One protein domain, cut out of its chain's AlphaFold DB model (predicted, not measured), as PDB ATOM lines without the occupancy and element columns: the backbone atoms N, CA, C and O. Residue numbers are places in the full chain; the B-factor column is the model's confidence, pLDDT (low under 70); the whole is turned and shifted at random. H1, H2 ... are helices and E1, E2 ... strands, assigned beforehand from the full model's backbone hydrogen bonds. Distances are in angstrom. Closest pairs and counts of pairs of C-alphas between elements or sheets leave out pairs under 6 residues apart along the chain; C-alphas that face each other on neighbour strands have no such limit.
ATOM      1  N   GLY A  10     -32.740 -22.805  59.442       60.94
ATOM      2  CA  GLY A  10     -32.544 -21.573  60.216       60.94
ATOM      3  C   GLY A  10     -33.537 -21.425  61.373       60.94
ATOM      4  O   GLY A  10     -33.181 -20.909  62.431       60.94
ATOM      5  N   THR A  11     -34.767 -21.923  61.210       72.25
ATOM      6  CA  THR A  11     -35.767 -21.933  62.287       72.25
ATOM      7  C   THR A  11     -35.433 -22.973  63.356       72.25
ATOM      8  O   THR A  11     -35.552 -22.666  64.537       72.25
ATOM      9  N   MET A  12     -34.973 -24.171  62.972       83.00
ATOM     10  CA  MET A  12     -34.606 -25.217  63.938       83.00
ATOM     11  C   MET A  12     -33.397 -24.828  64.790       83.00
ATOM     12  O   MET A  12     -33.433 -25.014  66.002       83.00
ATOM     13  N   ASP A  13     -32.368 -24.252  64.172       83.50
ATOM     14  CA  ASP A  13     -31.166 -23.773  64.861       83.50
ATOM     15  C   ASP A  13     -31.495 -22.670  65.880       83.50
ATOM     16  O   ASP A  13     -31.179 -22.753  67.068       83.50
ATOM     17  N   THR A  14     -32.293 -21.694  65.442       88.44
ATOM     18  CA  THR A  14     -32.815 -20.628  66.302       88.44
ATOM     19  C   THR A  14     -33.595 -21.182  67.502       88.44
ATOM     20  O   THR A  14     -33.394 -20.751  68.638       88.44
ATOM     21  N   VAL A  15     -34.486 -22.152  67.272       90.31
ATOM     22  CA  VAL A  15     -35.296 -22.781  68.328       90.31
ATOM     23  C   VAL A  15     -34.421 -23.579  69.295       90.31
ATOM     24  O   VAL A  15     -34.614 -23.483  70.509       90.31
ATOM     25  N   LEU A  16     -33.432 -24.318  68.785       91.38
ATOM     26  CA  LEU A  16     -32.473 -25.058  69.601       91.38
ATOM     27  C   LEU A  16     -31.728 -24.118  70.552       91.38
ATOM     28  O   LEU A  16     -31.743 -24.347  71.761       91.38
ATOM     29  N   HIS A  17     -31.160 -23.023  70.041       92.81
ATOM     30  CA  HIS A  17     -30.450 -22.045  70.864       92.81
ATOM     31  C   HIS A  17     -31.343 -21.413  71.941       92.81
ATOM     32  O   HIS A  17     -30.922 -21.281  73.092       92.81
ATOM     33  N   VAL A  18     -32.601 -21.097  71.623       94.19
ATOM     34  CA  VAL A  18     -33.566 -20.610  72.623       94.19
ATOM     35  C   VAL A  18     -33.812 -21.652  73.722       94.19
ATOM     36  O   VAL A  18     -33.797 -21.311  74.908       94.19
ATOM     37  N   HIS A  19     -33.987 -22.929  73.369       95.31
ATOM     38  CA  HIS A  19     -34.156 -23.996  74.360       95.31
ATOM     39  C   HIS A  19     -32.907 -24.216  75.214       95.31
ATOM     40  O   HIS A  19     -33.037 -24.409  76.423       95.31
ATOM     41  N   MET A  20     -31.711 -24.131  74.631       95.62
ATOM     42  CA  MET A  20     -30.454 -24.206  75.379       95.62
ATOM     43  C   MET A  20     -30.352 -23.089  76.422       95.62
ATOM     44  O   MET A  20     -29.976 -23.352  77.563       95.62
ATOM     45  N   LEU A  21     -30.738 -21.856  76.078       96.25
ATOM     46  CA  LEU A  21     -30.765 -20.727  77.016       96.25
ATOM     47  C   LEU A  21     -31.762 -20.942  78.165       96.25
ATOM     48  O   LEU A  21     -31.444 -20.685  79.332       96.25
ATOM     49  N   TYR A  22     -32.956 -21.465  77.871       97.31
ATOM     50  CA  TYR A  22     -33.913 -21.831  78.920       97.31
ATOM     51  C   TYR A  22     -33.404 -22.982  79.792       97.31
ATOM     52  O   TYR A  22     -33.568 -22.938  81.012       97.31
ATOM     53  N   PHE A  23     -32.723 -23.963  79.201       97.44
ATOM     54  CA  PHE A  23     -32.079 -25.038  79.946       97.44
ATOM     55  C   PHE A  23     -30.972 -24.508  80.870       97.44
ATOM     56  O   PHE A  23     -30.948 -24.867  82.045       97.44
ATOM     57  N   CYS A  24     -30.133 -23.576  80.403       97.19
ATOM     58  CA  CYS A  24     -29.147 -22.887  81.246       97.19
ATOM     59  C   CYS A  24     -29.817 -22.166  82.424       97.19
ATOM     60  O   CYS A  24     -29.333 -22.220  83.551       97.19
ATOM     61  N   THR A  25     -30.964 -21.522  82.194       97.31
ATOM     62  CA  THR A  25     -31.728 -20.856  83.262       97.31
ATOM     63  C   THR A  25     -32.254 -21.861  84.286       97.31
ATOM     64  O   THR A  25     -32.150 -21.639  85.492       97.31
ATOM     65  N   HIS A  26     -32.819 -22.975  83.819       97.44
ATOM     66  CA  HIS A  26     -33.313 -24.049  84.677       97.44
ATOM     67  C   HIS A  26     -32.186 -24.644  85.537       97.44
ATOM     68  O   HIS A  26     -32.324 -24.778  86.755       97.44
ATOM     69  N   GLU A  27     -31.039 -24.931  84.925       97.88
ATOM     70  CA  GLU A  27     -29.856 -25.439  85.616       97.88
ATOM     71  C   GLU A  27     -29.278 -24.435  86.620       97.88
ATOM     72  O   GLU A  27     -28.907 -24.820  87.732       97.88
ATOM     73  N   ALA A  28     -29.275 -23.143  86.288       97.69
ATOM     74  CA  ALA A  28     -28.850 -22.086  87.198       97.69
ATOM     75  C   ALA A  28     -29.733 -22.015  88.451       97.69
ATOM     76  O   ALA A  28     -29.215 -21.855  89.559       97.69
ATOM     77  N   LYS A  29     -31.054 -22.187  88.300       97.81
ATOM     78  CA  LYS A  29     -31.991 -22.279  89.432       97.81
ATOM     79  C   LYS A  29     -31.725 -23.512  90.283       97.81
ATOM     80  O   LYS A  29     -31.651 -23.411  91.506       97.81
ATOM     81  N   ARG A  30     -31.517 -24.672  89.650       97.62
ATOM     82  CA  ARG A  30     -31.186 -25.925  90.348       97.62
ATOM     83  C   ARG A  30     -29.905 -25.794  91.179       97.62
ATOM     84  O   ARG A  30     -29.829 -26.326  92.283       97.62
ATOM     85  N   LYS A  31     -28.926 -25.039  90.674       97.50
ATOM     86  CA  LYS A  31     -27.656 -24.730  91.350       97.50
ATOM     87  C   LYS A  31     -27.724 -23.553  92.325       97.50
ATOM     88  O   LYS A  31     -26.695 -23.198  92.888       97.50
ATOM     89  N   LYS A  32     -28.901 -22.952  92.533       97.38
ATOM     90  CA  LYS A  32     -29.110 -21.769  93.389       97.38
ATOM     91  C   LYS A  32     -28.286 -20.536  92.977       97.38
ATOM     92  O   LYS A  32     -28.055 -19.659  93.800       97.38
ATOM     93  N   ILE A  33     -27.868 -20.453  91.711       97.19
ATOM     94  CA  ILE A  33     -27.270 -19.236  91.135       97.19
ATOM     95  C   ILE A  33     -28.376 -18.185  90.962       97.19
ATOM     96  O   ILE A  33     -28.237 -17.027  91.356       97.19
ATOM     97  N   LEU A  34     -29.512 -18.627  90.418       97.44
ATOM     98  CA  LEU A  34     -30.736 -17.840  90.309       97.44
ATOM     99  C   LEU A  34     -31.755 -18.288  91.361       97.44
ATOM    100  O   LEU A  34     -31.834 -19.471  91.703       97.44
ATOM    101  N   LYS A  35     -32.575 -17.351  91.841       96.50
ATOM    102  CA  LYS A  35     -33.746 -17.653  92.669       96.50
ATOM    103  C   LYS A  35     -34.825 -18.327  91.815       96.50
ATOM    104  O   LYS A  35     -34.913 -18.128  90.603       96.50
ATOM    105  N   SER A  36     -35.707 -19.097  92.451       94.94
ATOM    106  CA  SER A  36     -36.832 -19.753  91.766       94.94
ATOM    107  C   SER A  36     -37.766 -18.754  91.068       94.94
ATOM    108  O   SER A  36     -38.291 -19.064  89.993       94.94
ATOM    109  N   THR A  37     -37.905 -17.552  91.635       95.06
ATOM    110  CA  THR A  37     -38.732 -16.438  91.149       95.06
ATOM    111  C   THR A  37     -38.155 -15.708  89.934       95.06
ATOM    112  O   THR A  37     -38.906 -15.069  89.203       95.06
ATOM    113  N   GLU A  38     -36.851 -15.808  89.671       95.50
ATOM    114  CA  GLU A  38     -36.188 -15.081  88.581       95.50
ATOM    115  C   GLU A  38     -36.468 -15.776  87.242       95.50
ATOM    116  O   GLU A  38     -36.133 -16.943  87.052       95.50
ATOM    117  N   ALA A  39     -37.133 -15.105  86.301       93.06
ATOM    118  CA  ALA A  39     -37.556 -15.706  85.034       93.06
ATOM    119  C   ALA A  39     -36.754 -15.147  83.856       93.06
ATOM    120  O   ALA A  39     -36.687 -13.937  83.676       93.06
ATOM    121  N   ALA A  40     -36.189 -16.016  83.019       95.06
ATOM    122  CA  ALA A  40     -35.457 -15.580  81.837       95.06
ATOM    123  C   ALA A  40     -36.383 -15.302  80.647       95.06
ATOM    124  O   ALA A  40     -37.423 -15.938  80.477       95.06
ATOM    125  N   ARG A  41     -35.949 -14.390  79.779       95.38
ATOM    126  CA  ARG A  41     -36.467 -14.198  78.422       95.38
ATOM    127  C   ARG A  41     -35.321 -14.419  77.450       95.38
ATOM    128  O   ARG A  41     -34.271 -13.806  77.615       95.38
ATOM    129  N   ALA A  42     -35.523 -15.268  76.453       94.81
ATOM    130  CA  ALA A  42     -34.512 -15.566  75.451       94.81
ATOM    131  C   ALA A  42     -35.016 -15.232  74.045       94.81
ATOM    132  O   ALA A  42     -36.194 -15.424  73.738       94.81
ATOM    133  N   ALA A  43     -34.111 -14.757  73.198       92.75
ATOM    134  CA  ALA A  43     -34.321 -14.623  71.765       92.75
ATOM    135  C   ALA A  43     -33.049 -15.066  71.042       92.75
ATOM    136  O   ALA A  43     -31.944 -14.791  71.506       92.75
ATOM    137  N   ALA A  44     -33.201 -15.744  69.912       92.81
ATOM    138  CA  ALA A  44     -32.086 -16.090  69.047       92.81
ATOM    139  C   ALA A  44     -32.482 -15.898  67.583       92.81
ATOM    140  O   ALA A  44     -33.672 -15.832  67.260       92.81
ATOM    141  N   LEU A  45     -31.486 -15.789  66.714       89.69
ATOM    142  CA  LEU A  45     -31.626 -15.935  65.275       89.69
ATOM    143  C   LEU A  45     -30.269 -16.352  64.704       89.69
ATOM    144  O   LEU A  45     -29.344 -15.538  64.660       89.69
ATOM    145  N   ILE A  46     -30.178 -17.591  64.220       84.31
ATOM    146  CA  ILE A  46     -28.909 -18.176  63.755       84.31
ATOM    147  C   ILE A  46     -27.867 -18.060  64.894       84.31
ATOM    148  O   ILE A  46     -28.148 -18.493  66.009       84.31
ATOM    149  N   ASP A  47     -26.737 -17.384  64.654       81.81
ATOM    150  CA  ASP A  47     -25.608 -17.268  65.584       81.81
ATOM    151  C   ASP A  47     -25.768 -16.140  66.628       81.81
ATOM    152  O   ASP A  47     -24.977 -16.048  67.568       81.81
ATOM    153  N   ASP A  48     -26.770 -15.261  66.483       88.94
ATOM    154  CA  ASP A  48     -27.043 -14.187  67.445       88.94
ATOM    155  C   ASP A  48     -28.052 -14.679  68.490       88.94
ATOM    156  O   ASP A  48     -29.218 -14.921  68.175       88.94
ATOM    157  N   ALA A  49     -27.636 -14.769  69.753       92.94
ATOM    158  CA  ALA A  49     -28.495 -15.177  70.860       92.94
ATOM    159  C   ALA A  49     -28.399 -14.199  72.035       92.94
ATOM    160  O   ALA A  49     -27.325 -13.704  72.375       92.94
ATOM    161  N   ILE A  50     -29.534 -13.934  72.677       94.81
ATOM    162  CA  ILE A  50     -29.627 -13.100  73.868       94.81
ATOM    163  C   ILE A  50     -30.509 -13.758  74.920       94.81
ATOM    164  O   ILE A  50     -31.569 -14.314  74.627       94.81
ATOM    165  N   ILE A  51     -30.081 -13.630  76.171       96.00
ATOM    166  CA  ILE A  51     -30.857 -13.976  77.351       96.00
ATOM    167  C   ILE A  51     -30.908 -12.774  78.294       96.00
ATOM    168  O   ILE A  51     -29.891 -12.166  78.613       96.00
ATOM    169  N   SER A  52     -32.110 -12.429  78.740       95.38
ATOM    170  CA  SER A  52     -32.363 -11.416  79.756       95.38
ATOM    171  C   SER A  52     -32.911 -12.102  80.996       95.38
ATOM    172  O   SER A  52     -33.924 -12.800  80.922       95.38
ATOM    173  N   VAL A  53     -32.243 -11.909  82.130       95.88
ATOM    174  CA  VAL A  53     -32.664 -12.443  83.428       95.88
ATOM    175  C   VAL A  53     -32.878 -11.264  84.377       95.88
ATOM    176  O   VAL A  53     -31.906 -10.732  84.910       95.88
ATOM    177  N   PRO A  54     -34.125 -10.809  84.580       94.06
ATOM    178  CA  PRO A  54     -34.448  -9.838  85.612       94.06
ATOM    179  C   PRO A  54     -34.153 -10.459  86.977       94.06
ATOM    180  O   PRO A  54     -34.756 -11.468  87.352       94.06
ATOM    181  N   LEU A  55     -33.202  -9.866  87.692       94.62
ATOM    182  CA  LEU A  55     -32.839 -10.287  89.036       94.62
ATOM    183  C   LEU A  55     -33.815  -9.709  90.062       94.62
ATOM    184  O   LEU A  55     -34.439  -8.670  89.837       94.62
ATOM    185  N   ASP A  56     -33.951 -10.400  91.190       92.69
ATOM    186  CA  ASP A  56     -34.802  -9.972  92.296       92.69
ATOM    187  C   ASP A  56     -34.379  -8.590  92.831       92.69
ATOM    188  O   ASP A  56     -33.199  -8.352  93.098       92.69
ATOM    189  N   ILE A  57     -35.359  -7.698  93.023       91.56
ATOM    190  CA  ILE A  57     -35.182  -6.324  93.526       91.56
ATOM    191  C   ILE A  57     -34.547  -6.318  94.923       91.56
ATOM    192  O   ILE A  57     -33.901  -5.346  95.302       91.56
ATOM    193  N   SER A  58     -34.698  -7.405  95.688       94.38
ATOM    194  CA  SER A  58     -34.100  -7.524  97.017       94.38
ATOM    195  C   SER A  58     -32.569  -7.595  97.004       94.38
ATOM    196  O   SER A  58     -31.968  -7.530  98.073       94.38
ATOM    197  N   ARG A  59     -31.938  -7.852  95.850       93.44
ATOM    198  CA  ARG A  59     -30.483  -8.021  95.752       93.44
ATOM    199  C   ARG A  59     -29.788  -6.666  95.782       93.44
ATOM    200  O   ARG A  59     -30.205  -5.718  95.119       93.44
ATOM    201  N   THR A  60     -28.669  -6.598  96.490       95.62
ATOM    202  CA  THR A  60     -27.771  -5.440  96.395       95.62
ATOM    203  C   THR A  60     -27.086  -5.398  95.025       95.62
ATOM    204  O   THR A  60     -26.985  -6.411  94.329       95.62
ATOM    205  N   ALA A  61     -26.556  -4.235  94.631       93.31
ATOM    206  CA  ALA A  61     -25.820  -4.101  93.371       93.31
ATOM    207  C   ALA A  61     -24.616  -5.065  93.282       93.31
ATOM    208  O   ALA A  61     -24.361  -5.637  92.224       93.31
ATOM    209  N   ALA A  62     -23.919  -5.294  94.400       95.31
ATOM    210  CA  ALA A  62     -22.792  -6.225  94.468       95.31
ATOM    211  C   ALA A  62     -23.235  -7.688  94.276       95.31
ATOM    212  O   ALA A  62     -22.618  -8.427  93.512       95.31
ATOM    213  N   GLU A  63     -24.335  -8.098  94.913       95.62
ATOM    214  CA  GLU A  63     -24.908  -9.440  94.737       95.62
ATOM    215  C   GLU A  63     -25.427  -9.663  93.316       95.62
ATOM    216  O   GLU A  63     -25.269 -10.754  92.761       95.62
ATOM    217  N   ALA A  64     -26.047  -8.641  92.721       93.81
ATOM    218  CA  ALA A  64     -26.527  -8.679  91.347       93.81
ATOM    219  C   ALA A  64     -25.366  -8.865  90.359       93.81
ATOM    220  O   ALA A  64     -25.438  -9.748  89.504       93.81
ATOM    221  N   GLN A  65     -24.276  -8.109  90.526       94.94
ATOM    222  CA  GLN A  65     -23.078  -8.248  89.697       94.94
ATOM    223  C   GLN A  65     -22.436  -9.630  89.858       94.94
ATOM    224  O   GLN A  65     -22.218 -10.319  88.866       94.94
ATOM    225  N   HIS A  66     -22.221 -10.082  91.097       95.88
ATOM    226  CA  HIS A  66     -21.664 -11.410  91.357       95.88
ATOM    227  C   HIS A  66     -22.510 -12.522  90.717       95.88
ATOM    228  O   HIS A  66     -21.987 -13.465  90.124       95.88
ATOM    229  N   THR A  67     -23.835 -12.394  90.790       96.06
ATOM    230  CA  THR A  67     -24.761 -13.347  90.168       96.06
ATOM    231  C   THR A  67     -24.657 -13.329  88.651       96.06
ATOM    232  O   THR A  67     -24.665 -14.398  88.045       96.06
ATOM    233  N   ALA A  68     -24.540 -12.151  88.035       95.06
ATOM    234  CA  ALA A  68     -24.353 -12.024  86.593       95.06
ATOM    235  C   ALA A  68     -23.051 -12.701  86.136       95.06
ATOM    236  O   ALA A  68     -23.082 -13.487  85.187       95.06
ATOM    237  N   ASP A  69     -21.947 -12.481  86.856       95.62
ATOM    238  CA  ASP A  69     -20.646 -13.089  86.560       95.62
ATOM    239  C   ASP A  69     -20.730 -14.622  86.628       95.62
ATOM    240  O   ASP A  69     -20.379 -15.326  85.679       95.62
ATOM    241  N   VAL A  70     -21.261 -15.158  87.733       97.19
ATOM    242  CA  VAL A  70     -21.412 -16.609  87.934       97.19
ATOM    243  C   VAL A  70     -22.376 -17.215  86.912       97.19
ATOM    244  O   VAL A  70     -22.128 -18.309  86.395       97.19
ATOM    245  N   PHE A  71     -23.463 -16.515  86.582       97.00
ATOM    246  CA  PHE A  71     -24.429 -16.964  85.586       97.00
ATOM    247  C   PHE A  71     -23.813 -17.032  84.185       97.00
ATOM    248  O   PHE A  71     -24.018 -18.021  83.483       97.00
ATOM    249  N   LEU A  72     -22.999 -16.049  83.797       96.12
ATOM    250  CA  LEU A  72     -22.293 -16.049  82.517       96.12
ATOM    251  C   LEU A  72     -21.371 -17.267  82.372       96.12
ATOM    252  O   LEU A  72     -21.436 -17.984  81.369       96.12
ATOM    253  N   TYR A  73     -20.549 -17.547  83.390       96.75
ATOM    254  CA  TYR A  73     -19.707 -18.746  83.398       96.75
ATOM    255  C   TYR A  73     -20.548 -20.024  83.354       96.75
ATOM    256  O   TYR A  73     -20.208 -20.968  82.643       96.75
ATOM    257  N   HIS A  74     -21.682 -20.054  84.053       97.44
ATOM    258  CA  HIS A  74     -22.587 -21.196  84.016       97.44
ATOM    259  C   HIS A  74     -23.186 -21.445  82.623       97.44
ATOM    260  O   HIS A  74     -23.266 -22.604  82.205       97.44
ATOM    261  N   VAL A  75     -23.581 -20.392  81.902       97.19
ATOM    262  CA  VAL A  75     -24.073 -20.496  80.519       97.19
ATOM    263  C   VAL A  75     -22.992 -21.103  79.624       97.19
ATOM    264  O   VAL A  75     -23.264 -22.086  78.937       97.19
ATOM    265  N   ARG A  76     -21.751 -20.606  79.706       96.81
ATOM    266  CA  ARG A  76     -20.601 -21.147  78.960       96.81
ATOM    267  C   ARG A  76     -20.395 -22.642  79.208       96.81
ATOM    268  O   ARG A  76     -20.331 -23.419  78.259       96.81
ATOM    269  N   GLU A  77     -20.319 -23.046  80.473       97.50
ATOM    270  CA  GLU A  77     -20.106 -24.449  80.854       97.50
ATOM    271  C   GLU A  77     -21.255 -25.354  80.397       97.50
ATOM    272  O   GLU A  77     -21.047 -26.508  80.021       97.50
ATOM    273  N   THR A  78     -22.485 -24.843  80.425       97.12
ATOM    274  CA  THR A  78     -23.662 -25.605  79.995       97.12
ATOM    275  C   THR A  78     -23.684 -25.771  78.480       97.12
ATOM    276  O   THR A  78     -23.923 -26.877  78.005       97.12
ATOM    277  N   TYR A  79     -23.351 -24.724  77.722       96.12
ATOM    278  CA  TYR A  79     -23.178 -24.822  76.271       96.12
ATOM    279  C   TYR A  79     -22.086 -25.823  75.897       96.12
ATOM    280  O   TYR A  79     -22.320 -26.673  75.037       96.12
ATOM    281  N   LEU A  80     -20.945 -25.795  76.595       96.75
ATOM    282  CA  LEU A  80     -19.840 -26.724  76.350       96.75
ATOM    283  C   LEU A  80     -20.271 -28.185  76.532       96.75
ATOM    284  O   LEU A  80     -19.956 -29.033  75.700       96.75
ATOM    285  N   LYS A  81     -21.059 -28.478  77.573       96.62
ATOM    286  CA  LYS A  81     -21.622 -29.821  77.810       96.62
ATOM    287  C   LYS A  81     -22.606 -30.272  76.736       96.62
ATOM    288  O   LYS A  81     -22.752 -31.469  76.522       96.62
ATOM    289  N   LEU A  82     -23.277 -29.328  76.084       94.62
ATOM    290  CA  LEU A  82     -24.188 -29.586  74.971       94.62
ATOM    291  C   LEU A  82     -23.459 -29.669  73.618       94.62
ATOM    292  O   LEU A  82     -24.111 -29.856  72.596       94.62
ATOM    293  N   GLY A  83     -22.126 -29.546  73.599       95.75
ATOM    294  CA  GLY A  83     -21.304 -29.631  72.390       95.75
ATOM    295  C   GLY A  83     -21.082 -28.299  71.666       95.75
ATOM    296  O   GLY A  83     -20.573 -28.306  70.549       95.75
ATOM    297  N   PHE A  84     -21.427 -27.163  72.281       94.00
ATOM    298  CA  PHE A  84     -21.279 -25.827  71.694       94.00
ATOM    299  C   PHE A  84     -20.215 -25.000  72.419       94.00
ATOM    300  O   PHE A  84     -20.117 -25.014  73.643       94.00
ATOM    301  N   ILE A  85     -19.438 -24.219  71.670       94.19
ATOM    302  CA  ILE A  85     -18.372 -23.381  72.230       94.19
ATOM    303  C   ILE A  85     -18.829 -21.922  72.224       94.19
ATOM    304  O   ILE A  85     -19.048 -21.344  71.163       94.19
ATOM    305  N   ILE A  86     -18.932 -21.315  73.410       93.94
ATOM    306  CA  ILE A  86     -19.146 -19.871  73.554       93.94
ATOM    307  C   ILE A  86     -17.792 -19.160  73.608       93.94
ATOM    308  O   ILE A  86     -16.965 -19.428  74.485       93.94
ATOM    309  N   ASP A  87     -17.590 -18.223  72.683       94.25
ATOM    310  CA  ASP A  87     -16.449 -17.312  72.678       94.25
ATOM    311  C   ASP A  87     -16.685 -16.174  73.682       94.25
ATOM    312  O   ASP A  87     -17.444 -15.230  73.435       94.25
ATOM    313  N   MET A  88     -16.016 -16.260  74.832       94.44
ATOM    314  CA  MET A  88     -16.126 -15.257  75.893       94.44
ATOM    315  C   MET A  88     -15.621 -13.877  75.460       94.44
ATOM    316  O   MET A  88     -16.105 -12.881  75.979       94.44
ATOM    317  N   GLY A  89     -14.704 -13.796  74.487       94.12
ATOM    318  CA  GLY A  89     -14.221 -12.519  73.955       94.12
ATOM    319  C   GLY A  89     -15.258 -11.789  73.096       94.12
ATOM    320  O   GLY A  89     -15.153 -10.582  72.897       94.12
ATOM    321  N   LYS A  90     -16.274 -12.507  72.602       90.62
ATOM    322  CA  LYS A  90     -17.398 -11.952  71.828       90.62
ATOM    323  C   LYS A  90     -18.691 -11.851  72.635       90.62
ATOM    324  O   LYS A  90     -19.660 -11.259  72.162       90.62
ATOM    325  N   THR A  91     -18.718 -12.430  73.833       94.12
ATOM    326  CA  THR A  91     -19.911 -12.463  74.677       94.12
ATOM    327  C   THR A  91     -19.954 -11.218  75.547       94.12
ATOM    328  O   THR A  91     -19.115 -11.026  76.421       94.12
ATOM    329  N   ASN A  92     -20.961 -10.381  75.320       93.00
ATOM    330  CA  ASN A  92     -21.211  -9.197  76.129       93.00
ATOM    331  C   ASN A  92     -22.381  -9.468  77.075       93.00
ATOM    332  O   ASN A  92     -23.399 -10.021  76.661       93.00
ATOM    333  N   TYR A  93     -22.262  -9.026  78.320       93.62
ATOM    334  CA  TYR A  93     -23.376  -8.954  79.256       93.62
ATOM    335  C   TYR A  93     -23.378  -7.567  79.895       93.62
ATOM    336  O   TYR A  93     -22.332  -6.966  80.132       93.62
ATOM    337  N   SER A  94     -24.566  -7.020  80.095       93.06
ATOM    338  CA  SER A  94     -24.769  -5.683  80.637       93.06
ATOM    339  C   SER A  94     -26.168  -5.608  81.240       93.06
ATOM    340  O   SER A  94     -27.058  -6.387  80.891       93.06
ATOM    341  N   THR A  95     -26.346  -4.691  82.186       90.31
ATOM    342  CA  THR A  95     -27.623  -4.417  82.849       90.31
ATOM    343  C   THR A  95     -28.517  -3.477  82.040       90.31
ATOM    344  O   THR A  95     -29.741  -3.556  82.142       90.31
ATOM    345  N   ASP A  96     -27.927  -2.596  81.232       90.81
ATOM    346  CA  ASP A  96     -28.606  -1.495  80.545       90.81
ATOM    347  C   ASP A  96     -28.426  -1.507  79.022       90.81
ATOM    348  O   ASP A  96     -29.175  -0.820  78.318       90.81
ATOM    349  N   LYS A  97     -27.471  -2.297  78.514       94.12
ATOM    350  CA  LYS A  97     -27.112  -2.384  77.098       94.12
ATOM    351  C   LYS A  97     -27.298  -3.788  76.561       94.12
ATOM    352  O   LYS A  97     -26.961  -4.785  77.189       94.12
ATOM    353  N   CYS A  98     -27.808  -3.859  75.345       92.69
ATOM    354  CA  CYS A  98     -28.020  -5.111  74.641       92.69
ATOM    355  C   CYS A  98     -27.704  -4.913  73.162       92.69
ATOM    356  O   CYS A  98     -28.059  -3.891  72.575       92.69
ATOM    357  N   ILE A  99     -27.073  -5.911  72.549       92.94
ATOM    358  CA  ILE A  99     -26.873  -5.962  71.105       92.94
ATOM    359  C   ILE A  99     -27.573  -7.214  70.589       92.94
ATOM    360  O   ILE A  99     -27.286  -8.312  71.049       92.94
ATOM    361  N   PHE A 100     -28.492  -7.046  69.642       91.56
ATOM    362  CA  PHE A 100     -29.190  -8.159  69.000       91.56
ATOM    363  C   PHE A 100     -29.449  -7.824  67.533       91.56
ATOM    364  O   PHE A 100     -29.941  -6.735  67.227       91.56
ATOM    365  N   LEU A 101     -29.100  -8.725  66.608       89.50
ATOM    366  CA  LEU A 101     -29.280  -8.523  65.164       89.50
ATOM    367  C   LEU A 101     -28.659  -7.227  64.649       89.50
ATOM    368  O   LEU A 101     -29.251  -6.506  63.834       89.50
ATOM    369  N   ASN A 102     -27.463  -6.908  65.150       88.00
ATOM    370  CA  ASN A 102     -26.738  -5.695  64.782       88.00
ATOM    371  C   ASN A 102     -27.524  -4.394  65.089       88.00
ATOM    372  O   ASN A 102     -27.344  -3.370  64.412       88.00
ATOM    373  N   ARG A 103     -28.420  -4.462  66.085       89.50
ATOM    374  CA  ARG A 103     -29.124  -3.339  66.713       89.50
ATOM    375  C   ARG A 103     -28.627  -3.190  68.141       89.50
ATOM    376  O   ARG A 103     -28.429  -4.189  68.824       89.50
ATOM    377  N   VAL A 104     -28.441  -1.948  68.566       92.75
ATOM    378  CA  VAL A 104     -28.002  -1.611  69.919       92.75
ATOM    379  C   VAL A 104     -29.204  -1.071  70.678       92.75
ATOM    380  O   VAL A 104     -29.950  -0.253  70.149       92.75
ATOM    381  N   TYR A 105     -29.387  -1.534  71.904       93.38
ATOM    382  CA  TYR A 105     -30.417  -1.082  72.826       93.38
ATOM    383  C   TYR A 105     -29.731  -0.537  74.070       93.38
ATOM    384  O   TYR A 105     -28.844  -1.200  74.603       93.38
ATOM    385  N   GLU A 106     -30.131   0.647  74.522       94.62
ATOM    386  CA  GLU A 106     -29.616   1.300  75.726       94.62
ATOM    387  C   GLU A 106     -30.790   1.874  76.524       94.62
ATOM    388  O   GLU A 106     -31.690   2.515  75.968       94.62
ATOM    389  N   SER A 107     -30.815   1.613  77.834       89.81
ATOM    390  CA  SER A 107     -31.811   2.176  78.759       89.81
ATOM    391  C   SER A 107     -33.269   1.984  78.304       89.81
ATOM    392  O   SER A 107     -34.094   2.887  78.417       89.81
ATOM    393  N   LYS A 108     -33.603   0.781  77.805       87.25
ATOM    394  CA  LYS A 108     -34.939   0.384  77.294       87.25
ATOM    395  C   LYS A 108     -35.333   0.979  75.935       87.25
ATOM    396  O   LYS A 108     -36.462   0.769  75.498       87.25
ATOM    397  N   SER A 109     -34.429   1.676  75.250       90.31
ATOM    398  CA  SER A 109     -34.672   2.244  73.920       90.31
ATOM    399  C   SER A 109     -33.709   1.669  72.881       90.31
ATOM    400  O   SER A 109     -32.596   1.268  73.211       90.31
ATOM    401  N   GLU A 110     -34.136   1.585  71.619       91.50
ATOM    402  CA  GLU A 110     -33.229   1.240  70.517       91.50
ATOM    403  C   GLU A 110     -32.367   2.465  70.177       91.50
ATOM    404  O   GLU A 110     -32.897   3.537  69.879       91.50
ATOM    405  N   VAL A 111     -31.042   2.304  70.175       91.81
ATOM    406  CA  VAL A 111     -30.114   3.323  69.680       91.81
ATOM    407  C   VAL A 111     -30.229   3.367  68.166       91.81
ATOM    408  O   VAL A 111     -29.866   2.443  67.432       91.81
ATOM    409  N   VAL A 112     -30.764   4.479  67.691       89.88
ATOM    410  CA  VAL A 112     -31.142   4.650  66.301       89.88
ATOM    411  C   VAL A 112     -29.904   4.847  65.414       89.88
ATOM    412  O   VAL A 112     -29.303   5.915  65.371       89.88
TER     413      VAL A 112
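Overview. This is residues 10 to 112 of the 354 residues of an uncharacterized protein of Trichuris muris (UniProt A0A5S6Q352). Two long helices, H1 and H2, cross steeply, and the hairpin of E1 and E2 lies alongside H1, E1 nearer to it than E2. On the other side of this hairpin from H1, a small sheet of E3, E4 and E5 begins next to E2 and makes one end of the domain, away from H1. The printed part has 103 residues with two named helices and five named strands, in the order H1, E1, E2, H2, E3, E4, E5; the class is mixed, helices and strands. Both sheets, E1 - E2 and E3 - E4 - E5, are antiparallel. The whole is compact, with a radius of gyration of the C-alphas of 13.7 A and spans of 39 by 37 by 25 A.

Arrangement. H1, residues 10 to 30, and E1, residues 41 to 45, have 12 pairs of C-alphas within 8 A, the closest being those of Thr 14 and Leu 45 at 4.9 A. E2, residues 48 to 52, forms a hairpin with E1, antiparallel at 175 degrees, with N 43 and O 50 within hydrogen-bond range at 2.9 A. H2, residues 61 to 81, touches H1 with residues 71 to 79 alone, and H1 touches it with residues 20 to 28 alone; the closest C-alphas, of Cys 24 and Val 75, are 5.7 A apart. These helices run opposite ways at a steep tilt of 55 degrees. In both, every O i to N i+4 pair is within hydrogen-bond range. E3, residues 97 to 100, comes closest to E2 at the C-alphas of Asp 48 and Phe 100, 6.6 A apart. E4, residues 103 to 106, and E5, residues 109 to 111, complete a meander with E3, each strand the antiparallel neighbour of the one before. N 98 and O 105 are within hydrogen-bond range at 2.9 A, as are N 111 and O 104 at 2.8 A. H1 and H2 are not on this sheet, and E3 and E5 are its edge strands.

Along the chain. H1 begins at C-alpha 10, (-32.544, -21.573, 60.216), and is 30.5 A long from first to last C-alpha. E1 measures 14.1 A and E2 13.7 A. H2 is 30.4 A long and ends at C-alpha 81, (-21.622, -29.821, 77.810). E3 measures 10.2 A, E4 10.1 A and E5 6.3 A; E5 ends at C-alpha 111, (-30.114, 3.323, 69.680).

Size, cuts and confidence. The two C-alphas farthest apart, of Gly 10 and Thr 60, are 39.9 A apart. The printed part has no cut. The link from H2 to E3, residues 82 to 96, is long. Mean pLDDT of the printed part is 93.3, and residue 10 is under 70.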